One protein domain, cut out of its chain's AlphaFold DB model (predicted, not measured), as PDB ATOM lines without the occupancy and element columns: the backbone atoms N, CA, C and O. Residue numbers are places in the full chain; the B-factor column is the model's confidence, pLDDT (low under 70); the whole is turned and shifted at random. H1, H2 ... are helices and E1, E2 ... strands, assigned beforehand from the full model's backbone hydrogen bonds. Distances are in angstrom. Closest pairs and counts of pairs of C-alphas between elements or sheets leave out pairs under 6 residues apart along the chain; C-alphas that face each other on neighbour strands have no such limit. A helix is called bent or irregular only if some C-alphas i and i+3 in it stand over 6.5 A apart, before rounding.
ATOM      1  N   ALA A   3     151.785  69.129  83.438       83.19
ATOM      2  CA  ALA A   3     152.875  68.765  84.345       83.19
ATOM      3  C   ALA A   3     154.219  69.147  83.708       83.19
ATOM      4  O   ALA A   3     154.390  68.984  82.499       83.19
ATOM      5  N   THR A   4     155.167  69.692  84.471       84.81
ATOM      6  CA  THR A   4     156.464  70.138  83.934       84.81
ATOM      7  C   THR A   4     157.579  69.980  84.966       84.81
ATOM      8  O   THR A   4     157.451  70.408  86.111       84.81
ATOM      9  N   LEU A   5     158.678  69.350  84.542       87.38
ATOM     10  CA  LEU A   5     159.949  69.321  85.260       87.38
ATOM     11  C   LEU A   5     160.769  70.543  84.844       87.38
ATOM     12  O   LEU A   5     160.928  70.816  83.655       87.38
ATOM     13  N   LEU A   6     161.312  71.244  85.829       82.25
ATOM     14  CA  LEU A   6     162.223  72.363  85.668       82.25
ATOM     15  C   LEU A   6     163.596  71.920  86.168       82.25
ATOM     16  O   LEU A   6     163.841  71.833  87.374       82.25
ATOM     17  N   LEU A   7     164.493  71.641  85.224       79.00
ATOM     18  CA  LEU A   7     165.900  71.395  85.529       79.00
ATOM     19  C   LEU A   7     166.538  72.681  86.094       79.00
ATOM     20  O   LEU A   7     166.068  73.776  85.771       79.00
ATOM     21  N   PRO A   8     167.629  72.601  86.881       75.69
ATOM     22  CA  PRO A   8     168.165  73.748  87.623       75.69
ATOM     23  C   PRO A   8     168.377  75.039  86.810       75.69
ATOM     24  O   PRO A   8     168.123  76.129  87.320       75.69
ATOM     25  N   ASN A   9     168.784  74.940  85.540       74.50
ATOM     26  CA  ASN A   9     169.005  76.105  84.671       74.50
ATOM     27  C   ASN A   9     167.706  76.788  84.204       74.50
ATOM     28  O   ASN A   9     167.713  77.990  83.949       74.50
ATOM     29  N   ASP A  10     166.609  76.041  84.070       75.19
ATOM     30  CA  ASP A  10     165.300  76.575  83.678       75.19
ATOM     31  C   ASP A  10     164.494  77.011  84.901       75.19
ATOM     32  O   ASP A  10     163.845  78.056  84.874       75.19
ATOM     33  N   TYR A  11     164.641  76.285  86.014       75.81
ATOM     34  CA  TYR A  11     164.159  76.693  87.330       75.81
ATOM     35  C   TYR A  11     164.646  78.103  87.698       75.81
ATOM     36  O   TYR A  11     163.823  78.950  88.030       75.81
ATOM     37  N   VAL A  12     165.944  78.406  87.550       77.00
ATOM     38  CA  VAL A  12     166.498  79.748  87.838       77.00
ATOM     39  C   VAL A  12     165.799  80.864  87.048       77.00
ATOM     40  O   VAL A  12     165.591  81.941  87.600       77.00
ATOM     41  N   LYS A  13     165.381  80.617  85.798       80.00
ATOM     42  CA  LYS A  13     164.712  81.625  84.951       80.00
ATOM     43  C   LYS A  13     163.317  81.993  85.457       80.00
ATOM     44  O   LYS A  13     162.898  83.129  85.268       80.00
ATOM     45  N   ILE A  14     162.605  81.048  86.078       82.81
ATOM     46  CA  ILE A  14     161.226  81.252  86.557       82.81
ATOM     47  C   ILE A  14     161.095  81.273  88.087       82.81
ATOM     48  O   ILE A  14     159.997  81.441  88.610       82.81
ATOM     49  N   LYS A  15     162.212  81.141  88.815       86.06
ATOM     50  CA  LYS A  15     162.302  81.132  90.285       86.06
ATOM     51  C   LYS A  15     161.555  82.313  90.921       86.06
ATOM     52  O   LYS A  15     160.804  82.113  91.867       86.06
ATOM     53  N   GLN A  16     161.698  83.511  90.350       86.12
ATOM     54  CA  GLN A  16     161.011  84.722  90.813       86.12
ATOM     55  C   GLN A  16     159.482  84.638  90.655       86.12
ATOM     56  O   GLN A  16     158.754  84.908  91.606       86.12
ATOM     57  N   TYR A  17     158.994  84.177  89.498       87.31
ATOM     58  CA  TYR A  17     157.562  83.949  89.270       87.31
ATOM     59  C   TYR A  17     156.995  82.907  90.251       87.31
ATOM     60  O   TYR A  17     155.930  83.114  90.827       87.31
ATOM     61  N   LEU A  18     157.726  81.815  90.510       88.62
ATOM     62  CA  LEU A  18     157.310  80.816  91.500       88.62
ATOM     63  C   LEU A  18     157.225  81.416  92.913       88.62
ATOM     64  O   LEU A  18     156.249  81.161  93.611       88.62
ATOM     65  N   ILE A  19     158.187  82.250  93.324       88.94
ATOM     66  CA  ILE A  19     158.139  82.972  94.609       88.94
ATOM     67  C   ILE A  19     156.888  83.860  94.696       88.94
ATOM     68  O   ILE A  19     156.210  83.862  95.720       88.94
ATOM     69  N   GLU A  20     156.547  84.586  93.631       88.19
ATOM     70  CA  GLU A  20     155.363  85.454  93.584       88.19
ATOM     71  C   GLU A  20     154.052  84.663  93.706       88.19
ATOM     72  O   GLU A  20     153.206  85.014  94.532       88.19
ATOM     73  N   GLN A  21     153.908  83.555  92.969       88.56
ATOM     74  CA  GLN A  21     152.744  82.662  93.068       88.56
ATOM     75  C   GLN A  21     152.598  82.061  94.476       88.56
ATOM     76  O   GLN A  21     151.515  82.075  95.061       88.56
ATOM     77  N   ILE A  22     153.700  81.575  95.052       89.62
ATOM     78  CA  ILE A  22     153.714  80.970  96.387       89.62
ATOM     79  C   ILE A  22     153.413  82.016  97.475       89.62
ATOM     80  O   ILE A  22     152.622  81.747  98.380       89.62
ATOM     81  N   ASN A  23     153.927  83.243  97.365       88.69
ATOM     82  CA  ASN A  23     153.561  84.329  98.280       88.69
ATOM     83  C   ASN A  23     152.072  84.707  98.174       88.69
ATOM     84  O   ASN A  23     151.422  84.899  99.204       88.69
ATOM     85  N   ALA A  24     151.505  84.746  96.962       88.25
ATOM     86  CA  ALA A  24     150.071  84.967  96.767       88.25
ATOM     87  C   ALA A  24     149.224  83.867  97.436       88.25
ATOM     88  O   ALA A  24     148.212  84.169  98.068       88.25
ATOM     89  N   TRP A  25     149.671  82.604  97.396       89.56
ATOM     90  CA  TRP A  25     149.026  81.510  98.129       89.56
ATOM     91  C   TRP A  25     149.030  81.722  99.648       89.56
ATOM     92  O   TRP A  25     148.026  81.440 100.304       89.56
ATOM     93  N   GLN A  26     150.130  82.225 100.222       89.19
ATOM     94  CA  GLN A  26     150.197  82.498 101.662       89.19
ATOM     95  C   GLN A  26     149.249  83.629 102.078       89.19
ATOM     96  O   GLN A  26     148.612  83.529 103.127       89.19
ATOM     97  N   ILE A  27     149.143  84.684 101.264       88.38
ATOM     98  CA  ILE A  27     148.189  85.782 101.483       88.38
ATOM     99  C   ILE A  27     146.759  85.232 101.437       88.38
ATOM    100  O   ILE A  27     146.021  85.390 102.404       88.38
ATOM    101  N   ALA A  28     146.415  84.479 100.387       84.88
ATOM    102  CA  ALA A  28     145.087  83.894 100.230       84.88
ATOM    103  C   ALA A  28     144.686  82.988 101.408       84.88
ATOM    104  O   ALA A  28     143.538  83.031 101.840       84.88
ATOM    105  N   ILE A  29     145.609  82.192 101.967       82.62
ATOM    106  CA  ILE A  29     145.308  81.432 103.189       82.62
ATOM    107  C   ILE A  29     145.058  82.369 104.366       82.62
ATOM    108  O   ILE A  29     144.015  82.232 104.994       82.62
ATOM    109  N   ARG A  30     145.941  83.337 104.644       85.12
ATOM    110  CA  ARG A  30     145.770  84.267 105.777       85.12
ATOM    111  C   ARG A  30     144.440  85.020 105.730       85.12
ATOM    112  O   ARG A  30     143.784  85.123 106.761       85.12
ATOM    113  N   ASP A  31     144.002  85.453 104.550       84.31
ATOM    114  CA  ASP A  31     142.706  86.119 104.368       84.31
ATOM    115  C   ASP A  31     141.527  85.195 104.738       84.31
ATOM    116  O   ASP A  31     140.558  85.627 105.367       84.31
ATOM    117  N   TYR A  32     141.614  83.899 104.408       79.00
ATOM    118  CA  TYR A  32     140.664  82.888 104.889       79.00
ATOM    119  C   TYR A  32     140.795  82.656 106.407       79.00
ATOM    120  O   TYR A  32     139.777  82.518 107.087       79.00
ATOM    121  N   GLU A  33     142.010  82.636 106.965       79.75
ATOM    122  CA  GLU A  33     142.233  82.441 108.405       79.75
ATOM    123  C   GLU A  33     141.623  83.569 109.249       79.75
ATOM    124  O   GLU A  33     140.945  83.311 110.246       79.75
ATOM    125  N   ASP A  34     141.802  84.818 108.817       82.12
ATOM    126  CA  ASP A  34     141.202  85.991 109.450       82.12
ATOM    127  C   ASP A  34     139.674  86.010 109.298       82.12
ATOM    128  O   ASP A  34     138.962  86.301 110.263       82.12
ATOM    129  N   LYS A  35     139.146  85.623 108.127       79.06
ATOM    130  CA  LYS A  35     137.697  85.577 107.867       79.06
ATOM    131  C   LYS A  35     136.949  84.555 108.732       79.06
ATOM    132  O   LYS A  35     135.829  84.837 109.153       79.06
ATOM    133  N   TYR A  36     137.531  83.381 108.983       72.62
ATOM    134  CA  TYR A  36     136.860  82.262 109.666       72.62
ATOM    135  C   TYR A  36     137.259  82.093 111.151       72.62
ATOM    136  O   TYR A  36     137.016  81.045 111.744       72.62
ATOM    137  N   ASN A  37     137.788  83.159 111.771       63.84
ATOM    138  CA  ASN A  37     138.079  83.322 113.206       63.84
ATOM    139  C   ASN A  37     139.167  82.393 113.791       63.84
ATOM    140  O   ASN A  37     138.958  81.201 114.022       63.84
ATOM    141  N   LYS A  38     140.302  83.000 114.172       56.84
ATOM    142  CA  LYS A  38     141.540  82.378 114.692       56.84
ATOM    143  C   LYS A  38     141.379  81.330 115.807       56.84
ATOM    144  O   LYS A  38     142.249  80.476 115.950       56.84
ATOM    145  N   ASN A  39     140.268  81.297 116.541       51.47
ATOM    146  CA  ASN A  39     140.024  80.257 117.550       51.47
ATOM    147  C   ASN A  39     139.648  78.875 116.968       51.47
ATOM    148  O   ASN A  39     139.878  77.869 117.636       51.47
ATOM    149  N   TYR A  40     139.161  78.791 115.722       51.16
ATOM    150  CA  TYR A  40     138.935  77.511 115.021       51.16
ATOM    151  C   TYR A  40     140.243  76.811 114.592       51.16
ATOM    152  O   TYR A  40     140.234  75.654 114.176       51.16
ATOM    153  N   PHE A  41     141.379  77.510 114.691       51.41
ATOM    154  CA  PHE A  41     142.680  77.090 114.156       51.41
ATOM    155  C   PHE A  41     143.530  76.320 115.163       51.41
ATOM    156  O   PHE A  41     144.570  75.764 114.806       51.41
ATOM    157  N   ASN A  42     143.061  76.195 116.408       45.84
ATOM    158  CA  ASN A  42     143.594  75.203 117.328       45.84
ATOM    159  C   ASN A  42     143.253  73.790 116.816       45.84
ATOM    160  O   ASN A  42     142.225  73.215 117.164       45.84
ATOM    161  N   LYS A  43     144.196  73.216 116.051       49.28
ATOM    162  CA  LYS A  43     144.291  71.802 115.629       49.28
ATOM    163  C   LYS A  43     143.516  71.351 114.370       49.28
ATOM    164  O   LYS A  43     143.153  70.179 114.287       49.28
ATOM    165  N   THR A  44     143.373  72.166 113.317       57.06
ATOM    166  CA  THR A  44     143.224  71.579 111.962       57.06
ATOM    167  C   THR A  44     144.602  71.205 111.410       57.06
ATOM    168  O   THR A  44     145.300  71.997 110.778       57.06
ATOM    169  N   THR A  45     145.002  69.954 111.655       65.88
ATOM    170  CA  THR A  45     146.326  69.396 111.320       65.88
ATOM    171  C   THR A  45     146.757  69.652 109.866       65.88
ATOM    172  O   THR A  45     147.939  69.837 109.597       65.88
ATOM    173  N   LEU A  46     145.794  69.738 108.939       73.69
ATOM    174  CA  LEU A  46     146.016  69.985 107.513       73.69
ATOM    175  C   LEU A  46     146.533  71.401 107.184       73.69
ATOM    176  O   LEU A  46     147.438  71.527 106.363       73.69
ATOM    177  N   LEU A  47     145.989  72.460 107.802       76.38
ATOM    178  CA  LEU A  47     146.441  73.838 107.542       76.38
ATOM    179  C   LEU A  47     147.841  74.070 108.112       76.38
ATOM    180  O   LEU A  47     148.698  74.637 107.442       76.38
ATOM    181  N   TYR A  48     148.103  73.557 109.315       77.06
ATOM    182  CA  TYR A  48     149.441  73.618 109.901       77.06
ATOM    183  C   TYR A  48     150.464  72.839 109.057       77.06
ATOM    184  O   TYR A  48     151.551  73.352 108.788       77.06
ATOM    185  N   ALA A  49     150.119  71.633 108.584       78.12
ATOM    186  CA  ALA A  49     150.980  70.860 107.685       78.12
ATOM    187  C   ALA A  49     151.281  71.620 106.380       78.12
ATOM    188  O   ALA A  49     152.419  71.610 105.913       78.12
ATOM    189  N   TRP A  50     150.289  72.327 105.824       84.56
ATOM    190  CA  TRP A  50     150.476  73.183 104.652       84.56
ATOM    191  C   TRP A  50     151.413  74.355 104.940       84.56
ATOM    192  O   TRP A  50     152.339  74.573 104.167       84.56
ATOM    193  N   HIS A  51     151.247  75.067 106.063       84.06
ATOM    194  CA  HIS A  51     152.164  76.152 106.452       84.06
ATOM    195  C   HIS A  51     153.599  75.649 106.638       84.06
ATOM    196  O   HIS A  51     154.538  76.319 106.217       84.06
ATOM    197  N   LYS A  52     153.793  74.445 107.192       82.44
ATOM    198  CA  LYS A  52     155.128  73.835 107.313       82.44
ATOM    199  C   LYS A  52     155.731  73.455 105.962       82.44
ATOM    200  O   LYS A  52     156.893  73.767 105.715       82.44
ATOM    201  N   ALA A  53     154.947  72.860 105.064       86.00
ATOM    202  CA  ALA A  53     155.390  72.597 103.695       86.00
ATOM    203  C   ALA A  53     155.695  73.900 102.931       86.00
ATOM    204  O   ALA A  53     156.694  73.973 102.221       86.00
ATOM    205  N   PHE A  54     154.905  74.960 103.134       88.50
ATOM    206  CA  PHE A  54     155.178  76.298 102.610       88.50
ATOM    207  C   PHE A  54     156.511  76.858 103.127       88.50
ATOM    208  O   PHE A  54     157.317  77.318 102.325       88.50
ATOM    209  N   GLU A  55     156.778  76.808 104.439       87.31
ATOM    210  CA  GLU A  55     158.032  77.302 105.030       87.31
ATOM    211  C   GLU A  55     159.259  76.617 104.407       87.31
ATOM    212  O   GLU A  55     160.224  77.290 104.027       87.31
ATOM    213  N   ARG A  56     159.215  75.287 104.255       86.56
ATOM    214  CA  ARG A  56     160.316  74.516 103.664       86.56
ATOM    215  C   ARG A  56     160.455  74.757 102.158       86.56
ATOM    216  O   ARG A  56     161.566  75.014 101.694       86.56
ATOM    217  N   ILE A  57     159.353  74.799 101.402       89.31
ATOM    218  CA  ILE A  57     159.368  75.179  99.979       89.31
ATOM    219  C   ILE A  57     159.927  76.585  99.774       89.31
ATOM    220  O   ILE A  57     160.758  76.780  98.888       89.31
ATOM    221  N   ASN A  58     159.545  77.551 100.608       88.25
ATOM    222  CA  ASN A  58     160.084  78.902 100.529       88.25
ATOM    223  C   ASN A  58     161.595  78.914 100.831       88.25
ATOM    224  O   ASN A  58     162.358  79.590 100.148       88.25
ATOM    225  N   SER A  59     162.070  78.087 101.769       88.56
ATOM    226  CA  SER A  59     163.509  77.891 102.004       88.56
ATOM    227  C   SER A  59     164.245  77.333 100.774       88.56
ATOM    228  O   SER A  59     165.334  77.806 100.443       88.56
ATOM    229  N   PHE A  60     163.652  76.393 100.026       86.19
ATOM    230  CA  PHE A  60     164.223  75.932  98.751       86.19
ATOM    231  C   PHE A  60     164.207  77.028  97.676       86.19
ATOM    232  O   PHE A  60     165.241  77.256  97.038       86.19
ATOM    233  N   LEU A  61     163.087  77.744  97.531       86.81
ATOM    234  CA  LEU A  61     162.911  78.875  96.612       86.81
ATOM    235  C   LEU A  61     163.851  80.050  96.905       86.81
ATOM    236  O   LEU A  61     164.229  80.757  95.979       86.81
ATOM    237  N   LEU A  62     164.285  80.246  98.149       87.19
ATOM    238  CA  LEU A  62     165.251  81.287  98.515       87.19
ATOM    239  C   LEU A  62     166.710  80.801  98.491       87.19
ATOM    240  O   LEU A  62     167.627  81.612  98.583       87.19
ATOM    241  N   SER A  63     166.954  79.498  98.316       85.94
ATOM    242  CA  SER A  63     168.305  78.923  98.294       85.94
ATOM    243  C   SER A  63     168.923  78.845  96.892       85.94
ATOM    244  O   SER A  63     168.226  78.707  95.885       85.94
ATOM    245  N   ASP A  64     170.257  78.826  96.824       83.38
ATOM    246  CA  ASP A  64     171.023  78.537  95.598       83.38
ATOM    247  C   ASP A  64     171.324  77.037  95.422       83.38
ATOM    248  O   ASP A  64     172.225  76.630  94.683       83.38
ATOM    249  N   ARG A  65     170.579  76.173  96.126       80.88
ATOM    250  CA  ARG A  65     170.736  74.722  96.015       80.88
ATOM    251  C   ARG A  65     170.314  74.273  94.618       80.88
ATOM    252  O   ARG A  65     169.201  74.547  94.178       80.88
ATOM    253  N   LYS A  66     171.178  73.507  93.948       82.69
ATOM    254  CA  LYS A  66     170.798  72.758  92.745       82.69
ATOM    255  C   LYS A  66     169.839  71.644  93.163       82.69
ATOM    256  O   LYS A  66     170.239  70.710  93.858       82.69
ATOM    257  N   ILE A  67     168.581  71.807  92.784       86.62
ATOM    258  CA  ILE A  67     167.457  70.942  93.126       86.62
ATOM    259  C   ILE A  67     166.522  70.893  91.916       86.62
ATOM    260  O   ILE A  67     166.421  71.882  91.185       86.62
ATOM    261  N   ASP A  68     165.872  69.758  91.693       88.44
ATOM    262  CA  ASP A  68     164.872  69.635  90.640       88.44
ATOM    263  C   ASP A  68     163.546  70.190  91.166       88.44
ATOM    264  O   ASP A  68     163.130  69.883  92.291       88.44
ATOM    265  N   CYS A  69     162.882  71.007  90.352       91.69
ATOM    266  CA  CYS A  69     161.590  71.595  90.680       91.69
ATOM    267  C   CYS A  69     160.515  71.013  89.758       91.69
ATOM    268  O   CYS A  69     160.627  71.055  88.535       91.69
ATOM    269  N   PHE A  70     159.448  70.491  90.345       91.94
ATOM    270  CA  PHE A  70     158.319  69.888  89.646       91.94
ATOM    271  C   PHE A  70     157.107  70.790  89.816       91.94
ATOM    272  O   PHE A  70     156.772  71.131  90.946       91.94
ATOM    273  N   ILE A  71     156.435  71.162  88.729       91.31
ATOM    274  CA  ILE A  71     155.237  72.007  88.784       91.31
ATOM    275  C   ILE A  71     154.060  71.378  88.039       91.31
ATOM    276  O   ILE A  71     154.230  70.702  87.021       91.31
ATOM    277  N   ILE A  72     152.857  71.637  88.547       87.44
ATOM    278  CA  ILE A  72     151.593  71.433  87.838       87.44
ATOM    279  C   ILE A  72     150.954  72.804  87.638       87.44
ATOM    280  O   ILE A  72     150.741  73.516  88.619       87.44
ATOM    281  N   THR A  73     150.606  73.142  86.400       83.75
ATOM    282  CA  THR A  73     149.766  74.302  86.075       83.75
ATOM    283  C   THR A  73     148.399  73.865  85.551       83.75
ATOM    284  O   THR A  73     148.200  72.708  85.154       83.75
ATOM    285  N   ASP A  74     147.415  74.761  85.584       81.44
ATOM    286  CA  ASP A  74     146.108  74.545  84.961       81.44
ATOM    287  C   ASP A  74     146.147  74.854  83.444       81.44
ATOM    288  O   ASP A  74     147.189  74.708  82.804       81.44
ATOM    289  N   ASN A  75     145.004  75.181  82.833       77.88
ATOM    290  CA  ASN A  75     144.937  75.547  81.414       77.88
ATOM    291  C   ASN A  75     145.185  77.052  81.173       77.88
ATOM    292  O   ASN A  75     145.419  77.435  80.030       77.88
ATOM    293  N   ASN A  76     145.159  77.876  82.226       78.69
ATOM    294  CA  ASN A  76     145.439  79.315  82.217       78.69
ATOM    295  C   ASN A  76     146.894  79.628  82.624       78.69
ATOM    296  O   ASN A  76     147.236  80.778  82.879       78.69
ATOM    297  N   GLU A  77     147.737  78.593  82.709       77.94
ATOM    298  CA  GLU A  77     149.111  78.627  83.226       77.94
ATOM    299  C   GLU A  77     149.239  78.989  84.721       77.94
ATOM    300  O   GLU A  77     150.352  79.159  85.214       77.94
ATOM    301  N   GLU A  78     148.139  79.002  85.482       83.44
ATOM    302  CA  GLU A  78     148.165  79.220  86.931       83.44
ATOM    303  C   GLU A  78     148.795  78.015  87.641       83.44
ATOM    304  O   GLU A  78     148.447  76.859  87.369       83.44
ATOM    305  N   LEU A  79     149.701  78.269  88.590       86.38
ATOM    306  CA  LEU A  79     150.314  77.227  89.409       86.38
ATOM    307  C   LEU A  79     149.252  76.540  90.290       86.38
ATOM    308  O   LEU A  79     148.511  77.189  91.020       86.38
ATOM    309  N   GLN A  80     149.209  75.208  90.260       86.88
ATOM    310  CA  GLN A  80     148.277  74.379  91.047       86.88
ATOM    311  C   GLN A  80     149.001  73.508  92.084       86.88
ATOM    312  O   GLN A  80     148.409  73.078  93.077       86.88
ATOM    313  N   GLY A  81     150.288  73.230  91.870       90.50
ATOM    314  CA  GLY A  81     151.130  72.499  92.810       90.50
ATOM    315  C   GLY A  81     152.597  72.522  92.416       90.50
ATOM    316  O   GLY A  81     152.936  72.688  91.243       90.50
ATOM    317  N   ILE A  82     153.451  72.340  93.414       93.06
ATOM    318  CA  ILE A  82     154.905  72.364  93.299       93.06
ATOM    319  C   ILE A  82     155.506  71.264  94.182       93.06
ATOM    320  O   ILE A  82     154.980  70.954  95.251       93.06
ATOM    321  N   ALA A  83     156.603  70.661  93.745       92.62
ATOM    322  CA  ALA A  83     157.395  69.746  94.553       92.62
ATOM    323  C   ALA A  83     158.887  69.919  94.271       92.62
ATOM    324  O   ALA A  83     159.279  70.359  93.188       92.62
ATOM    325  N   PHE A  84     159.711  69.534  95.239       91.81
ATOM    326  CA  PHE A  84     161.165  69.606  95.155       91.81
ATOM    327  C   PHE A  84     161.793  68.239  95.400       91.81
ATOM    328  O   PHE A  84     161.414  67.522  96.328       91.81
ATOM    329  N   GLY A  85     162.784  67.891  94.580       91.31
ATOM    330  CA  GLY A  85     163.474  66.610  94.665       91.31
ATOM    331  C   GLY A  85     164.942  66.691  94.266       91.31
ATOM    332  O   GLY A  85     165.372  67.628  93.595       91.31
ATOM    333  N   ALA A  86     165.743  65.728  94.718       91.19
ATOM    334  CA  ALA A  86     167.128  65.603  94.278       91.19
ATOM    335  C   ALA A  86     167.651  64.172  94.405       91.19
ATOM    336  O   ALA A  86     167.393  63.485  95.395       91.19
ATOM    337  N   LYS A  87     168.512  63.771  93.468       91.69
ATOM    338  CA  LYS A  87     169.336  62.568  93.604       91.69
ATOM    339  C   LYS A  87     170.333  62.704  94.765       91.69
ATOM    340  O   LYS A  87     171.001  63.729  94.936       91.69
ATOM    341  N   ARG A  88     170.446  61.641  95.559       89.25
ATOM    342  CA  ARG A  88     171.387  61.453  96.671       89.25
ATOM    343  C   ARG A  88     172.097  60.106  96.519       89.25
ATOM    344  O   ARG A  88     171.613  59.207  95.838       89.25
ATOM    345  N   TYR A  89     173.245  59.963  97.178       86.19
ATOM    346  CA  TYR A  89     174.054  58.733  97.178       86.19
ATOM    347  C   TYR A  89     173.906  57.908  98.471       86.19
ATOM    348  O   TYR A  89     174.698  57.007  98.735       86.19
ATOM    349  N   TYR A  90     172.883  58.210  99.269       83.81
ATOM    350  CA  TYR A  90     172.500  57.495 100.485       83.81
ATOM    351  C   TYR A  90     170.992  57.207 100.459       83.81
ATOM    352  O   TYR A  90     170.238  57.876  99.748       83.81
ATOM    353  N   GLY A  91     170.579  56.190 101.218       81.75
ATOM    354  CA  GLY A  91     169.191  55.744 101.294       81.75
ATOM    355  C   GLY A  91     168.317  56.579 102.226       81.75
ATOM    356  O   GLY A  91     168.415  57.805 102.232       81.75
ATOM    357  N   ASN A  92     167.455  55.919 102.997       76.75
ATOM    358  CA  ASN A  92     166.691  56.576 104.062       76.75
ATOM    359  C   ASN A  92     167.599  56.965 105.251       76.75
ATOM    360  O   ASN A  92     168.790  56.636 105.282       76.75
ATOM    361  N   ALA A  93     167.041  57.645 106.256       68.12
ATOM    362  CA  ALA A  93     167.789  58.056 107.446       68.12
ATOM    363  C   ALA A  93     168.482  56.886 108.187       68.12
ATOM    364  O   ALA A  93     169.578  57.074 108.711       68.12
ATOM    365  N   THR A  94     167.920  55.669 108.182       64.69
ATOM    366  CA  THR A  94     168.576  54.473 108.754       64.69
ATOM    367  C   THR A  94     169.717  53.950 107.877       64.69
ATOM    368  O   THR A  94     170.749  53.559 108.415       64.69
ATOM    369  N   ASP A  95     169.596  53.978 106.544       63.84
ATOM    370  CA  ASP A  95     170.714  53.632 105.650       63.84
ATOM    371  C   ASP A  95     171.898  54.598 105.848       63.84
ATOM    372  O   ASP A  95     173.062  54.181 105.867       63.84
ATOM    373  N   ALA A  96     171.603  55.892 106.031       57.66
ATOM    374  CA  ALA A  96     172.589  56.917 106.368       57.66
ATOM    375  C   ALA A  96     173.190  56.706 107.773       57.66
ATOM    376  O   ALA A  96     174.402  56.843 107.941       57.66
ATOM    377  N   LEU A  97     172.375  56.291 108.750       57.28
ATOM    378  CA  LEU A  97     172.785  55.845 110.089       57.28
ATOM    379  C   LEU A  97     173.245  54.375 110.131       57.28
ATOM    380  O   LEU A  97     173.009  53.662 111.111       57.28
ATOM    381  N   SER A  98     173.980  53.912 109.118       54.31
ATOM    382  CA  SER A  98     174.757  52.668 109.210       54.31
ATOM    383  C   SER A  98     175.955  52.869 110.162       54.31
ATOM    384  O   SER A  98     177.114  52.962 109.759       54.31
ATOM    385  N   LEU A  99     175.633  52.944 111.462       47.47
ATOM    386  CA  LEU A  99     176.400  53.453 112.616       47.47
ATOM    387  C   LEU A  99     177.721  52.724 112.948       47.47
ATOM    388  O   LEU A  99     178.335  52.999 113.974       47.47
ATOM    389  N   PHE A 100     178.185  51.820 112.084       49.22
ATOM    390  CA  PHE A 100     179.372  50.984 112.294       49.22
ATOM    391  C   PHE A 100     180.297  50.942 111.061       49.22
ATOM    392  O   PHE A 100     180.760  49.890 110.626       49.22
ATOM    393  N   GLY A 101     180.597  52.118 110.498       48.66
ATOM    394  CA  GLY A 101     181.819  52.337 109.709       48.66
ATOM    395  C   GLY A 101     181.800  51.929 108.232       48.66
ATOM    396  O   GLY A 101     182.852  51.953 107.594       48.66
ATOM    397  N   ARG A 102     180.643  51.580 107.654       55.28
ATOM    398  CA  ARG A 102     180.488  51.391 106.197       55.28
ATOM    399  C   ARG A 102     179.185  52.010 105.709       55.28
ATOM    400  O   ARG A 102     178.160  51.336 105.659       55.28
ATOM    401  N   GLN A 103     179.255  53.283 105.320       57.59
ATOM    402  CA  GLN A 103     178.135  53.990 104.707       57.59
ATOM    403  C   GLN A 103     177.740  53.278 103.408       57.59
ATOM    404  O   GLN A 103     178.498  53.249 102.435       57.59
ATOM    405  N   LYS A 104     176.563  52.646 103.402       67.50
ATOM    406  CA  LYS A 104     176.069  51.908 102.240       67.50
ATOM    407  C   LYS A 104     175.624  52.911 101.174       67.50
ATOM    408  O   LYS A 104     174.614  53.589 101.343       67.50
ATOM    409  N   ILE A 105     176.377  53.001 100.079       79.12
ATOM    410  CA  ILE A 105     176.017  53.854  98.940       79.12
ATOM    411  C   ILE A 105     174.775  53.257  98.275       79.12
ATOM    412  O   ILE A 105     174.844  52.206  97.637       79.12
ATOM    413  N   ILE A 106     173.636  53.930  98.432       87.50
ATOM    414  CA  ILE A 106     172.376  53.591  97.767       87.50
ATOM    415  C   ILE A 106     171.940  54.831  96.985       87.50
ATOM    416  O   ILE A 106     171.403  55.763  97.590       87.50
ATOM    417  N   PRO A 107     172.173  54.881  95.658       91.25
ATOM    418  CA  PRO A 107     171.648  55.946  94.814       91.25
ATOM    419  C   PRO A 107     170.130  56.013  94.974       91.25
ATOM    420  O   PRO A 107     169.429  55.048  94.670       91.25
ATOM    421  N   SER A 108     169.632  57.127  95.498       93.19
ATOM    422  CA  SER A 108     168.232  57.300  95.890       93.19
ATOM    423  C   SER A 108     167.750  58.669  95.442       93.19
ATOM    424  O   SER A 108     168.497  59.643  95.525       93.19
ATOM    425  N   TYR A 109     166.505  58.774  94.991       95.31
ATOM    426  CA  TYR A 109     165.893  60.072  94.722       95.31
ATOM    427  C   TYR A 109     165.121  60.526  95.960       95.31
ATOM    428  O   TYR A 109     164.273  59.798  96.460       95.31
ATOM    429  N   HIS A 110     165.444  61.695  96.496       92.88
ATOM    430  CA  HIS A 110     164.829  62.212  97.717       92.88
ATOM    431  C   HIS A 110     163.773  63.245  97.347       92.88
ATOM    432  O   HIS A 110     164.103  64.244  96.706       92.88
ATOM    433  N   ILE A 111     162.526  62.997  97.747       93.44
ATOM    434  CA  ILE A 111     161.443  63.982  97.748       93.44
ATOM    435  C   ILE A 111     161.649  64.837  98.994       93.44
ATOM    436  O   ILE A 111     161.587  64.318 100.105       93.44
ATOM    437  N   HIS A 112     161.919  66.127  98.801       89.25
ATOM    438  CA  HIS A 112     162.119  67.062  99.911       89.25
ATOM    439  C   HIS A 112     160.795  67.669 100.364       89.25
ATOM    440  O   HIS A 112     160.514  67.691 101.554       89.25
ATOM    441  N   ASP A 113     159.958  68.111  99.422       89.38
ATOM    442  CA  ASP A 113     158.648  68.691  99.727       89.38
ATOM    443  C   ASP A 113     157.653  68.542  98.575       89.38
ATOM    444  O   ASP A 113     158.035  68.484  97.404       89.38
ATOM    445  N   ILE A 114     156.365  68.544  98.926       89.81
ATOM    446  CA  ILE A 114     155.218  68.607  98.015       89.81
ATOM    447  C   ILE A 114     154.215  69.611  98.599       89.81
ATOM    448  O   ILE A 114     153.808  69.482  99.751       89.81
ATOM    449  N   LEU A 115     153.771  70.577  97.793       90.12
ATOM    450  CA  LEU A 115     152.750  71.562  98.152       90.12
ATOM    451  C   LEU A 115     151.711  71.673  97.032       90.12
ATOM    452  O   LEU A 115     152.024  71.596  95.842       90.12
ATOM    453  N   THR A 116     150.456  71.881  97.416       87.56
ATOM    454  CA  THR A 116     149.349  72.144  96.484       87.56
ATOM    455  C   THR A 116     148.772  73.521  96.765       87.56
ATOM    456  O   THR A 116     148.868  74.007  97.894       87.56
ATOM    457  N   ALA A 117     148.180  74.150  95.755       85.94
ATOM    458  CA  ALA A 117     147.613  75.481  95.900       85.94
ATOM    459  C   ALA A 117     146.488  75.514  96.959       85.94
ATOM    460  O   ALA A 117     145.752  74.524  97.072       85.94
ATOM    461  N   PRO A 118     146.315  76.624  97.708       81.25
ATOM    462  CA  PRO A 118     145.411  76.739  98.851       81.25
ATOM    463  C   PRO A 118     144.020  76.158  98.647       81.25
ATOM    464  O   PRO A 118     143.551  75.387  99.479       81.25
ATOM    465  N   TRP A 119     143.367  76.464  97.527       77.94
ATOM    466  CA  TRP A 119     142.000  76.024  97.232       77.94
ATOM    467  C   TRP A 119     141.812  74.499  97.313       77.94
ATOM    468  O   TRP A 119     140.745  74.039  97.719       77.94
ATOM    469  N   ASN A 120     142.864  73.709  97.055       74.81
ATOM    470  CA  ASN A 120     142.846  72.248  97.195       74.81
ATOM    471  C   ASN A 120     142.699  71.763  98.652       74.81
ATOM    472  O   ASN A 120     142.211  70.648  98.880       74.81
ATOM    473  N   ILE A 121     143.130  72.575  99.627       71.94
ATOM    474  CA  ILE A 121     143.035  72.282 101.064       71.94
ATOM    475  C   ILE A 121     141.976  73.119 101.786       71.94
ATOM    476  O   ILE A 121     141.410  72.628 102.759       71.94
ATOM    477  N   LEU A 122     141.651  74.327 101.309       73.06
ATOM    478  CA  LEU A 122     140.655  75.209 101.930       73.06
ATOM    479  C   LEU A 122     139.284  74.518 102.002       73.06
ATOM    480  O   LEU A 122     138.697  74.459 103.077       73.06
ATOM    481  N   ALA A 123     138.842  73.860 100.921       65.00
ATOM    482  CA  ALA A 123     137.610  73.053 100.908       65.00
ATOM    483  C   ALA A 123     137.580  71.929 101.966       65.00
ATOM    484  O   ALA A 123     136.511  71.472 102.361       65.00
ATOM    485  N   ARG A 124     138.755  71.438 102.387       66.69
ATOM    486  CA  ARG A 124     138.910  70.323 103.336       66.69
ATOM    487  C   ARG A 124     139.062  70.815 104.778       66.69
ATOM    488  O   ARG A 124     138.624  70.138 105.703       66.69
ATOM    489  N   ALA A 125     139.697  71.971 104.964       69.75
ATOM    490  CA  ALA A 125     139.887  72.611 106.261       69.75
ATOM    491  C   ALA A 125     138.621  73.347 106.738       69.75
ATOM    492  O   ALA A 125     138.314  73.327 107.929       69.75
ATOM    493  N   PHE A 126     137.866  73.945 105.811       66.56
ATOM    494  CA  PHE A 126     136.671  74.741 106.082       66.56
ATOM    495  C   PHE A 126     135.415  74.022 105.574       66.56
ATOM    496  O   PHE A 126     135.072  74.095 104.394       66.56
ATOM    497  N   LYS A 127     134.715  73.336 106.489       57.59
ATOM    498  CA  LYS A 127     133.600  72.406 106.202       57.59
ATOM    499  C   LYS A 127     132.363  73.008 105.504       57.59
ATOM    500  O   LYS A 127     131.459  72.255 105.169       57.59
ATOM    501  N   GLU A 128     132.289  74.326 105.309       52.41
ATOM    502  CA  GLU A 128     131.040  75.031 104.959       52.41
ATOM    503  C   GLU A 128     130.944  75.531 103.504       52.41
ATOM    504  O   GLU A 128     129.910  76.054 103.104       52.41
ATOM    505  N   THR A 129     131.990  75.396 102.682       51.91
ATOM    506  CA  THR A 129     132.026  76.019 101.338       51.91
ATOM    507  C   THR A 129     131.762  75.026 100.200       51.91
ATOM    508  O   THR A 129     132.651  74.660  99.430       51.91
ATOM    509  N   GLU A 130     130.507  74.581 100.079       47.88
ATOM    510  CA  GLU A 130     130.035  73.772  98.937       47.88
ATOM    511  C   GLU A 130     129.814  74.606  97.667       47.88
ATOM    512  O   GLU A 130     130.226  74.185  96.589       47.88
ATOM    513  N   GLU A 131     129.254  75.812  97.779       46.84
ATOM    514  CA  GLU A 131     128.788  76.572  96.605       46.84
ATOM    515  C   GLU A 131     129.894  77.320  95.833       46.84
ATOM    516  O   GLU A 131     129.748  77.553  94.636       46.84
ATOM    517  N   ASN A 132     131.017  77.665  96.479       44.44
ATOM    518  CA  ASN A 132     132.048  78.551  95.903       44.44
ATOM    519  C   ASN A 132     133.381  77.871  95.537       44.44
ATOM    520  O   ASN A 132     134.288  78.538  95.048       44.44
ATOM    521  N   LEU A 133     133.525  76.561  95.755       52.09
ATOM    522  CA  LEU A 133     134.752  75.818  95.438       52.09
ATOM    523  C   LEU A 133     134.457  74.754  94.376       52.09
ATOM    524  O   LEU A 133     134.488  73.557  94.650       52.09
ATOM    525  N   GLN A 134     134.156  75.204  93.154       47.81
ATOM    526  CA  GLN A 134     133.872  74.319  92.012       47.81
ATOM    527  C   GLN A 134     135.097  73.491  91.581       47.81
ATOM    528  O   GLN A 134     134.954  72.414  91.009       47.81
ATOM    529  N   ASP A 135     136.303  73.948  91.921       47.94
ATOM    530  CA  ASP A 135     137.582  73.368  91.504       47.94
ATOM    531  C   ASP A 135     138.052  72.216  92.427       47.94
ATOM    532  O   ASP A 135     139.192  72.130  92.891       47.94
ATOM    533  N   ARG A 136     137.105  71.336  92.769       52.00
ATOM    534  CA  ARG A 136     137.200  70.350  93.853       52.00
ATOM    535  C   ARG A 136     137.985  69.088  93.459       52.00
ATOM    536  O   ARG A 136     137.686  68.417  92.477       52.00
ATOM    537  N   HIS A 137     138.937  68.708  94.316       58.16
ATOM    538  CA  HIS A 137     139.650  67.415  94.323       58.16
ATOM    539  C   HIS A 137     140.535  67.082  93.101       58.16
ATOM    540  O   HIS A 137     140.724  65.907  92.775       58.16
ATOM    541  N   LYS A 138     141.177  68.079  92.473       63.03
ATOM    542  CA  LYS A 138     142.259  67.823  91.502       63.03
ATOM    543  C   LYS A 138     143.334  66.915  92.126       63.03
ATOM    544  O   LYS A 138     143.860  67.203  93.202       63.03
ATOM    545  N   LYS A 139     143.712  65.824  91.443       78.94
ATOM    546  CA  LYS A 139     144.742  64.860  91.898       78.94
ATOM    547  C   LYS A 139     146.181  65.405  91.759       78.94
ATOM    548  O   LYS A 139     147.071  64.709  91.277       78.94
ATOM    549  N   ILE A 140     146.426  66.652  92.175       84.12
ATOM    550  CA  ILE A 140     147.702  67.372  91.997       84.12
ATOM    551  C   ILE A 140     148.885  66.598  92.593       84.12
ATOM    552  O   ILE A 140     149.881  66.392  91.905       84.12
ATOM    553  N   GLY A 141     148.760  66.101  93.830       85.31
ATOM    554  CA  GLY A 141     149.807  65.296  94.473       85.31
ATOM    555  C   GLY A 141     150.128  64.005  93.705       85.31
ATOM    556  O   GLY A 141     151.293  63.649  93.564       85.31
ATOM    557  N   THR A 142     149.119  63.341  93.131       86.06
ATOM    558  CA  THR A 142     149.300  62.157  92.272       86.06
ATOM    559  C   THR A 142     150.015  62.511  90.965       86.06
ATOM    560  O   THR A 142     150.898  61.774  90.531       86.06
ATOM    561  N   SER A 143     149.674  63.648  90.348       86.38
ATOM    562  CA  SER A 143     150.340  64.150  89.138       86.38
ATOM    563  C   SER A 143     151.805  64.517  89.396       86.38
ATOM    564  O   SER A 143     152.670  64.138  88.609       86.38
ATOM    565  N   LEU A 144     152.094  65.194  90.515       90.62
ATOM    566  CA  LEU A 144     153.460  65.480  90.965       90.62
ATOM    567  C   LEU A 144     154.231  64.181  91.214       90.62
ATOM    568  O   LEU A 144     155.331  64.026  90.694       90.62
ATOM    569  N   MET A 145     153.633  63.214  91.917       92.69
ATOM    570  CA  MET A 145     154.264  61.918  92.176       92.69
ATOM    571  C   MET A 145     154.601  61.175  90.881       92.69
ATOM    572  O   MET A 145     155.733  60.732  90.714       92.69
ATOM    573  N   LYS A 146     153.673  61.093  89.916       91.12
ATOM    574  CA  LYS A 146     153.966  60.499  88.601       91.12
ATOM    575  C   LYS A 146     155.144  61.170  87.906       91.12
ATOM    576  O   LYS A 146     155.985  60.467  87.348       91.12
ATOM    577  N   LEU A 147     155.205  62.501  87.930       91.06
ATOM    578  CA  LEU A 147     156.278  63.253  87.288       91.06
ATOM    579  C   LEU A 147     157.629  63.009  87.986       91.06
ATOM    580  O   LEU A 147     158.621  62.748  87.307       91.06
ATOM    581  N   ILE A 148     157.648  63.001  89.324       94.25
ATOM    582  CA  ILE A 148     158.830  62.675  90.136       94.25
ATOM    583  C   ILE A 148     159.326  61.259  89.830       94.25
ATOM    584  O   ILE A 148     160.510  61.081  89.559       94.25
ATOM    585  N   VAL A 149     158.447  60.249  89.831       94.25
ATOM    586  CA  VAL A 149     158.857  58.860  89.559       94.25
ATOM    587  C   VAL A 149     159.328  58.685  88.115       94.25
ATOM    588  O   VAL A 149     160.329  58.009  87.886       94.25
ATOM    589  N   THR A 150     158.685  59.350  87.151       91.75
ATOM    590  CA  THR A 150     159.132  59.357  85.746       91.75
ATOM    591  C   THR A 150     160.552  59.921  85.604       91.75
ATOM    592  O   THR A 150     161.362  59.342  84.886       91.75
ATOM    593  N   HIS A 151     160.891  60.998  86.324       92.50
ATOM    594  CA  HIS A 151     162.256  61.545  86.354       92.50
ATOM    595  C   HIS A 151     163.238  60.639  87.111       92.50
ATOM    596  O   HIS A 151     164.334  60.355  86.634       92.50
ATOM    597  N   ALA A 152     162.834  60.083  88.256       92.44
ATOM    598  CA  ALA A 152     163.661  59.145  89.013       92.44
ATOM    599  C   ALA A 152     164.022  57.883  88.197       92.44
ATOM    600  O   ALA A 152     165.122  57.349  88.342       92.44
ATOM    601  N   MET A 153     163.148  57.435  87.286       92.12
ATOM    602  CA  MET A 153     163.449  56.354  86.338       92.12
ATOM    603  C   MET A 153     164.605  56.690  85.379       92.12
ATOM    604  O   MET A 153     165.314  55.771  84.970       92.12
ATOM    605  N   THR A 154     164.833  57.966  85.045       91.38
ATOM    606  CA  THR A 154     165.969  58.400  84.206       91.38
ATOM    607  C   THR A 154     167.264  58.644  84.988       91.38
ATOM    608  O   THR A 154     168.332  58.734  84.391       91.38
ATOM    609  N   GLU A 155     167.200  58.683  86.320       89.56
ATOM    610  CA  GLU A 155     168.313  59.062  87.202       89.56
ATOM    611  C   GLU A 155     169.144  57.877  87.748       89.56
ATOM    612  O   GLU A 155     169.997  58.084  88.608       89.56
ATOM    613  N   ASP A 156     168.925  56.633  87.296       89.56
ATOM    614  CA  ASP A 156     169.541  55.393  87.841       89.56
ATOM    615  C   ASP A 156     169.588  55.352  89.386       89.56
ATOM    616  O   ASP A 156     170.629  55.151  90.022       89.56
ATOM    617  N   VAL A 157     168.433  55.573  90.014       94.25
ATOM    618  CA  VAL A 157     168.258  55.383  91.458       94.25
ATOM    619  C   VAL A 157     167.632  54.022  91.763       94.25
ATOM    620  O   VAL A 157     166.839  53.487  90.990       94.25
ATOM    621  N   LYS A 158     167.979  53.452  92.919       94.44
ATOM    622  CA  LYS A 158     167.464  52.158  93.402       94.44
ATOM    623  C   LYS A 158     166.189  52.298  94.236       94.44
ATOM    624  O   LYS A 158     165.490  51.307  94.459       94.44
ATOM    625  N   GLN A 159     165.877  53.516  94.670       94.31
ATOM    626  CA  GLN A 159     164.671  53.844  95.422       94.31
ATOM    627  C   GLN A 159     164.345  55.339  95.367       94.31
ATOM    628  O   GLN A 159     165.208  56.163  95.050       94.31
ATOM    629  N   ILE A 160     163.106  55.677  95.719       95.69
ATOM    630  CA  ILE A 160     162.678  57.034  96.062       95.69
ATOM    631  C   ILE A 160     162.378  57.062  97.558       95.69
ATOM    632  O   ILE A 160     161.792  56.115  98.083       95.69
ATOM    633  N   VAL A 161     162.803  58.125  98.231       93.12
ATOM    634  CA  VAL A 161     162.678  58.333  99.676       93.12
ATOM    635  C   VAL A 161     161.898  59.622  99.917       93.12
ATOM    636  O   VAL A 161     162.163  60.626  99.256       93.12
ATOM    637  N   ALA A 162     160.953  59.595 100.851       90.88
ATOM    638  CA  ALA A 162     160.287  60.773 101.391       90.88
ATOM    639  C   ALA A 162     160.323  60.694 102.922       90.88
ATOM    640  O   ALA A 162     159.631  59.866 103.517       90.88
ATOM    641  N   ASP A 163     161.156  61.524 103.543       83.44
ATOM    642  CA  ASP A 163     161.227  61.657 104.999       83.44
ATOM    643  C   ASP A 163     160.135  62.630 105.467       83.44
ATOM    644  O   ASP A 163     159.909  63.665 104.838       83.44
ATOM    645  N   ILE A 164     159.418  62.283 106.538       77.88
ATOM    646  CA  ILE A 164     158.230  63.014 106.988       77.88
ATOM    647  C   ILE A 164     158.475  63.657 108.352       77.88
ATOM    648  O   ILE A 164     158.752  62.980 109.345       77.88
ATOM    649  N   ASP A 165     158.301  64.978 108.405       68.12
ATOM    650  CA  ASP A 165     158.329  65.740 109.651       68.12
ATOM    651  C   ASP A 165     157.134  65.365 110.544       68.12
ATOM    652  O   ASP A 165     155.972  65.633 110.226       68.12
ATOM    653  N   ALA A 166     157.425  64.790 111.710       61.19
ATOM    654  CA  ALA A 166     156.431  64.562 112.753       61.19
ATOM    655  C   ALA A 166     155.810  65.899 113.235       61.19
ATOM    656  O   ALA A 166     156.503  66.919 113.273       61.19
ATOM    657  N   PRO A 167     154.531  65.922 113.665       63.19
ATOM    658  CA  PRO A 167     153.616  64.790 113.858       63.19
ATOM    659  C   PRO A 167     152.730  64.459 112.638       63.19
ATOM    660  O   PRO A 167     151.683  63.838 112.809       63.19
ATOM    661  N   PHE A 168     153.074  64.907 111.428       66.88
ATOM    662  CA  PHE A 168     152.211  64.723 110.257       66.88
ATOM    663  C   PHE A 168     152.383  63.324 109.675       66.88
ATOM    664  O   PHE A 168     153.498  62.919 109.373       66.88
ATOM    665  N   ASP A 169     151.281  62.597 109.486       67.69
ATOM    666  CA  ASP A 169     151.294  61.304 108.799       67.69
ATOM    667  C   ASP A 169     150.586  61.411 107.438       67.69
ATOM    668  O   ASP A 169     149.383  61.655 107.335       67.69
ATOM    669  N   SER A 170     151.354  61.237 106.365       72.31
ATOM    670  CA  SER A 170     150.874  61.208 104.978       72.31
ATOM    671  C   SER A 170     150.765  59.786 104.404       72.31
ATOM    672  O   SER A 170     150.660  59.613 103.187       72.31
ATOM    673  N   GLY A 171     150.775  58.754 105.249       74.06
ATOM    674  CA  GLY A 171     150.856  57.346 104.869       74.06
ATOM    675  C   GLY A 171     149.758  56.869 103.924       74.06
ATOM    676  O   GLY A 171     150.059  56.144 102.980       74.06
ATOM    677  N   SER A 172     148.515  57.343 104.073       76.81
ATOM    678  CA  SER A 172     147.429  57.031 103.121       76.81
ATOM    679  C   SER A 172     147.745  57.529 101.698       76.81
ATOM    680  O   SER A 172     147.481  56.826 100.723       76.81
ATOM    681  N   PHE A 173     148.383  58.698 101.551       82.44
ATOM    682  CA  PHE A 173     148.812  59.216 100.246       82.44
ATOM    683  C   PHE A 173     149.991  58.418  99.671       82.44
ATOM    684  O   PHE A 173     149.945  58.003  98.511       82.44
ATOM    685  N   PHE A 174     151.024  58.163 100.478       85.88
ATOM    686  CA  PHE A 174     152.219  57.439 100.038       85.88
ATOM    687  C   PHE A 174     151.933  55.963  99.715       85.88
ATOM    688  O   PHE A 174     152.360  55.479  98.666       85.88
ATOM    689  N   SER A 175     151.120  55.282 100.528       85.75
ATOM    690  CA  SER A 175     150.652  53.909 100.285       85.75
ATOM    691  C   SER A 175     149.839  53.794  98.990       85.75
ATOM    692  O   SER A 175     150.100  52.917  98.167       85.75
ATOM    693  N   LYS A 176     148.936  54.752  98.714       86.81
ATOM    694  CA  LYS A 176     148.225  54.839  97.419       86.81
ATOM    695  C   LYS A 176     149.173  55.059  96.236       86.81
ATOM    696  O   LYS A 176     148.839  54.672  95.122       86.81
ATOM    697  N   CYS A 177     150.356  55.628  96.473       86.56
ATOM    698  CA  CYS A 177     151.441  55.758  95.499       86.56
ATOM    699  C   CYS A 177     152.427  54.570  95.511       86.56
ATOM    700  O   CYS A 177     153.513  54.688  94.948       86.56
ATOM    701  N   PHE A 178     152.065  53.436  96.123       91.56
ATOM    702  CA  PHE A 178     152.863  52.204  96.234       91.56
ATOM    703  C   PHE A 178     154.179  52.332  97.026       91.56
ATOM    704  O   PHE A 178     155.061  51.476  96.895       91.56
ATOM    705  N   PHE A 179     154.323  53.371  97.855       92.19
ATOM    706  CA  PHE A 179     155.428  53.473  98.811       92.19
ATOM    707  C   PHE A 179     155.142  52.596 100.033       92.19
ATOM    708  O   PHE A 179     154.031  52.575 100.562       92.19
ATOM    709  N   GLU A 180     156.177  51.925 100.518       91.94
ATOM    710  CA  GLU A 180     156.167  51.170 101.764       91.94
ATOM    711  C   GLU A 180     156.584  52.101 102.915       91.94
ATOM    712  O   GLU A 180     157.492  52.926 102.765       91.94
ATOM    713  N   GLN A 181     155.917  51.991 104.067       88.38
ATOM    714  CA  GLN A 181     156.335  52.698 105.275       88.38
ATOM    715  C   GLN A 181     157.583  52.034 105.853       88.38
ATOM    716  O   GLN A 181     157.588  50.837 106.138       88.38
ATOM    717  N   VAL A 182     158.615  52.833 106.088       84.12
ATOM    718  CA  VAL A 182     159.800  52.457 106.849       84.12
ATOM    719  C   VAL A 182     159.796  53.298 108.120       84.12
ATOM    720  O   VAL A 182     159.634  54.516 108.068       84.12
ATOM    721  N   THR A 183     159.987  52.662 109.273       68.50
ATOM    722  CA  THR A 183     160.154  53.366 110.553       68.50
ATOM    723  C   THR A 183     161.644  53.374 110.904       68.50
ATOM    724  O   THR A 183     162.114  52.441 111.561       68.50
ATOM    725  N   PRO A 184     162.438  54.340 110.399       62.84
ATOM    726  CA  PRO A 184     163.838  54.467 110.774       62.84
ATOM    727  C   PRO A 184     164.011  54.878 112.242       62.84
ATOM    728  O   PRO A 184     163.072  55.251 112.938       62.84
ATOM    729  N   VAL A 185     165.264  54.880 112.704       63.84
ATOM    730  CA  VAL A 185     165.628  55.369 114.050       63.84
ATOM    731  C   VAL A 185     165.350  56.878 114.209       63.84
ATOM    732  O   VAL A 185     165.179  57.357 115.326       63.84
ATOM    733  N   LEU A 186     165.278  57.628 113.100       65.06
ATOM    734  CA  LEU A 186     165.043  59.076 113.063       65.06
ATOM    735  C   LEU A 186     163.730  59.446 112.351       65.06
ATOM    736  O   LEU A 186     163.741  60.165 111.356       65.06
ATOM    737  N   GLY A 187     162.597  58.979 112.874       71.12
ATOM    738  CA  GLY A 187     161.270  59.447 112.458       71.12
ATOM    739  C   GLY A 187     160.538  58.509 111.500       71.12
ATOM    740  O   GLY A 187     160.649  57.290 111.609       71.12
ATOM    741  N   LEU A 188     159.733  59.085 110.609       79.38
ATOM    742  CA  LEU A 188     158.847  58.372 109.689       79.38
ATOM    743  C   LEU A 188     159.315  58.594 108.246       79.38
ATOM    744  O   LEU A 188     159.448  59.736 107.816       79.38
ATOM    745  N   THR A 189     159.517  57.517 107.489       86.75
ATOM    746  CA  THR A 189     159.953  57.592 106.088       86.75
ATOM    747  C   THR A 189     159.068  56.722 105.206       86.75
ATOM    748  O   THR A 189     158.710  55.601 105.564       86.75
ATOM    749  N   TYR A 190     158.770  57.195 104.002       90.25
ATOM    750  CA  TYR A 190     158.160  56.393 102.945       90.25
ATOM    751  C   TYR A 190     159.188  56.080 101.865       90.25
ATOM    752  O   TYR A 190     159.933  56.956 101.420       90.25
ATOM    753  N   GLN A 191     159.219  54.824 101.423       93.50
ATOM    754  CA  GLN A 191     160.191  54.334 100.453       93.50
ATOM    755  C   GLN A 191     159.509  53.600  99.296       93.50
ATOM    756  O   GLN A 191     158.730  52.672  99.498       93.50
ATOM    757  N   LEU A 192     159.855  53.967  98.065       95.19
ATOM    758  CA  LEU A 192     159.457  53.255  96.853       95.19
ATOM    759  C   LEU A 192     160.685  52.564  96.259       95.19
ATOM    760  O   LEU A 192     161.639  53.228  95.861       95.19
ATOM    761  N   SER A 193     160.673  51.235  96.171       94.38
ATOM    762  CA  SER A 193     161.749  50.473  95.522       94.38
ATOM    763  C   SER A 193     161.696  50.609  93.993       94.38
ATOM    764  O   SER A 193     160.606  50.640  93.422       94.38
ATOM    765  N   GLN A 194     162.853  50.605  93.312       95.00
ATOM    766  CA  GLN A 194     162.962  50.702  91.842       95.00
ATOM    767  C   GLN A 194     162.053  49.717  91.086       95.00
ATOM    768  O   GLN A 194     161.491  50.071  90.050       95.00
ATOM    769  N   LYS A 195     161.842  48.508  91.628       94.12
ATOM    770  CA  LYS A 195     160.944  47.488  91.051       94.12
ATOM    771  C   LYS A 195     159.481  47.965  90.908       94.12
ATOM    772  O   LYS A 195     158.778  47.467  90.038       94.12
ATOM    773  N   ASN A 196     159.043  48.928  91.728       93.69
ATOM    774  CA  ASN A 196     157.672  49.451  91.763       93.69
ATOM    775  C   ASN A 196     157.495  50.745  90.933       93.69
ATOM    776  O   ASN A 196     156.375  51.236  90.814       93.69
ATOM    777  N   PHE A 197     158.555  51.327  90.349       93.88
ATOM    778  CA  PHE A 197     158.464  52.624  89.646       93.88
ATOM    779  C   PHE A 197     157.467  52.593  88.476       93.88
ATOM    780  O   PHE A 197     156.655  53.505  88.311       93.88
ATOM    781  N   SER A 198     157.477  51.508  87.698       91.12
ATOM    782  CA  SER A 198     156.527  51.290  86.603       91.12
ATOM    783  C   SER A 198     155.083  51.151  87.093       91.12
ATOM    784  O   SER A 198     154.163  51.542  86.379       91.12
ATOM    785  N   GLU A 199     154.857  50.655  88.313       90.25
ATOM    786  CA  GLU A 199     153.513  50.560  88.891       90.25
ATOM    787  C   GLU A 199     152.935  51.943  89.191       90.25
ATOM    788  O   GLU A 199     151.787  52.206  88.844       90.25
ATOM    789  N   VAL A 200     153.740  52.860  89.734       86.19
ATOM    790  CA  VAL A 200     153.335  54.258  89.955       86.19
ATOM    791  C   VAL A 200     152.938  54.926  88.638       86.19
ATOM    792  O   VAL A 200     151.873  55.535  88.542       86.19
ATOM    793  N   VAL A 201     153.766  54.791  87.600       85.75
ATOM    794  CA  VAL A 201     153.515  55.425  86.297       85.75
ATOM    795  C   VAL A 201     152.283  54.827  85.607       85.75
ATOM    796  O   VAL A 201     151.464  55.581  85.076       85.75
ATOM    797  N   ASN A 202     152.103  53.504  85.661       84.56
ATOM    798  CA  ASN A 202     151.062  52.805  84.900       84.56
ATOM    799  C   ASN A 202     149.725  52.660  85.646       84.56
ATOM    800  O   ASN A 202     148.679  52.773  85.015       84.56
ATOM    801  N   LYS A 203     149.735  52.411  86.966       85.25
ATOM    802  CA  LYS A 203     148.527  52.086  87.753       85.25
ATOM    803  C   LYS A 203     147.894  53.282  88.467       85.25
ATOM    804  O   LYS A 203     146.703  53.230  88.755       85.25
ATOM    805  N   LEU A 204     148.635  54.355  88.776       80.25
ATOM    806  CA  LEU A 204     148.007  55.542  89.373       80.25
ATOM    807  C   LEU A 204     147.078  56.218  88.358       80.25
ATOM    808  O   LEU A 204     147.521  56.748  87.339       80.25
TER     809      LEU A 204
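What this domain is: This is residues 3 to 204 of the 234 residues of an uncharacterized protein of Legionella busanensis (UniProt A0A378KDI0). What is the main picture? A strongly twisted seven-stranded sheet curls round helix H6, and the long helices H1 and H3 cover part of its other face; H8 packs on H6, giving three layers, with helices on both faces. What is it made of? The printed part has 202 residues with eight named helices and seven named strands, in the order E1 H1 H2 H3 E2 E3 H4 E4 H5 H6 E5 H7 E6 E7 H8; the class is mixed, helices and strands. The mixed sheet runs E1, E2, E3, E4, E5, E7, E6. The whole is compact, radius of gyration of the C-alphas 17.6 A, and only just elongated, spanning 55 by 37 by 35 A.

Where its parts are: Where are the first elements? E1 is residues 3 to 6, from C-alpha 3 at (152.875, 68.765, 84.345). H1, residues 8 to 35, measures 38.4 A, with a kink of 58 degrees near residue 15; it is irregular, C-alphas 13 and 16 being 7.6 A apart. H2 is residues 38 to 41 and H3 45 to 62, 25.8 A. What follows? E2 is residues 68 to 73, E3 79 to 88, H4 93 to 96, E4 108 to 116, H5 119 to 125 and H6 140 to 154. E5 is residues 159 to 164, H7 171 to 176, E6 180 to 182 and E7 188 to 193. H8, residues 194 to 203, is irregular, C-alphas 195 and 198 being 7.3 A apart, and ends with C-alpha 203 at (148.527, 52.086, 87.753).

How they stand to each other: How do strands pair? E4 and E5 are parallel, N 111 to O 161 2.8 A; antiparallel are E1 and E2, N 4 to O 71 2.9 A, E3 and E4, N 84 to O 113 2.9 A, E5 and E7, N 162 to O 190 2.9 A, and the hairpins E2 and E3, N 70 to O 83 2.9 A, and E6 and E7, N 182 to O 189 2.8 A. E4, H5 H6, E5 form a strand-helix-strand unit, parallel neighbours with helices between; E5, H7, E6 form a split one, E7 between its strands; both crossovers are right-handed. Which helices are on the sheet? H1 and H3 are on the same face, heights 9.7 A and 7.0 A; they touch through residues 15 to 22 and 54 to 61 alone, closest C-alphas Ile 19 and Leu 61, 6.6 A. H6, on the opposite face, touches H8, also on the sheet, closest C-alphas Lys 146 and Val 201, 5.6 A, opposite ways at a steep tilt of 44 degrees. H4 and H7 only graze the sheet. Which are not? H5 touches H3, closest C-alphas Ala 125 and Leu 46, 6.8 A; H2 is close to H1 but not clearly touching, Phe 41 to Glu 33 7.9 A between C-alphas. Are the helix backbones complete? Every O i to N i+4 pair is within hydrogen-bond range in H3 and H7, against 21 of 24 in H1, 10 of 11 in H6, 4 of 6 in H8 and 1 of 3 in H5, where 2 of 4 O i to N i+3 pairs are; H2 and H4 are too short for such a pair.

The domain as a whole: How far does it reach? The C-alphas farthest apart, Gly 101 and Glu 131, are 59.8 A apart; the printed part has no cut. Which links are long? Those from H4 to E4 and from H5 to H6. Where is confidence low? The pLDDT is under 70 at residues 37 to 45, 93 to 104, 123 to 138, 165 to 169 and 183 to 186.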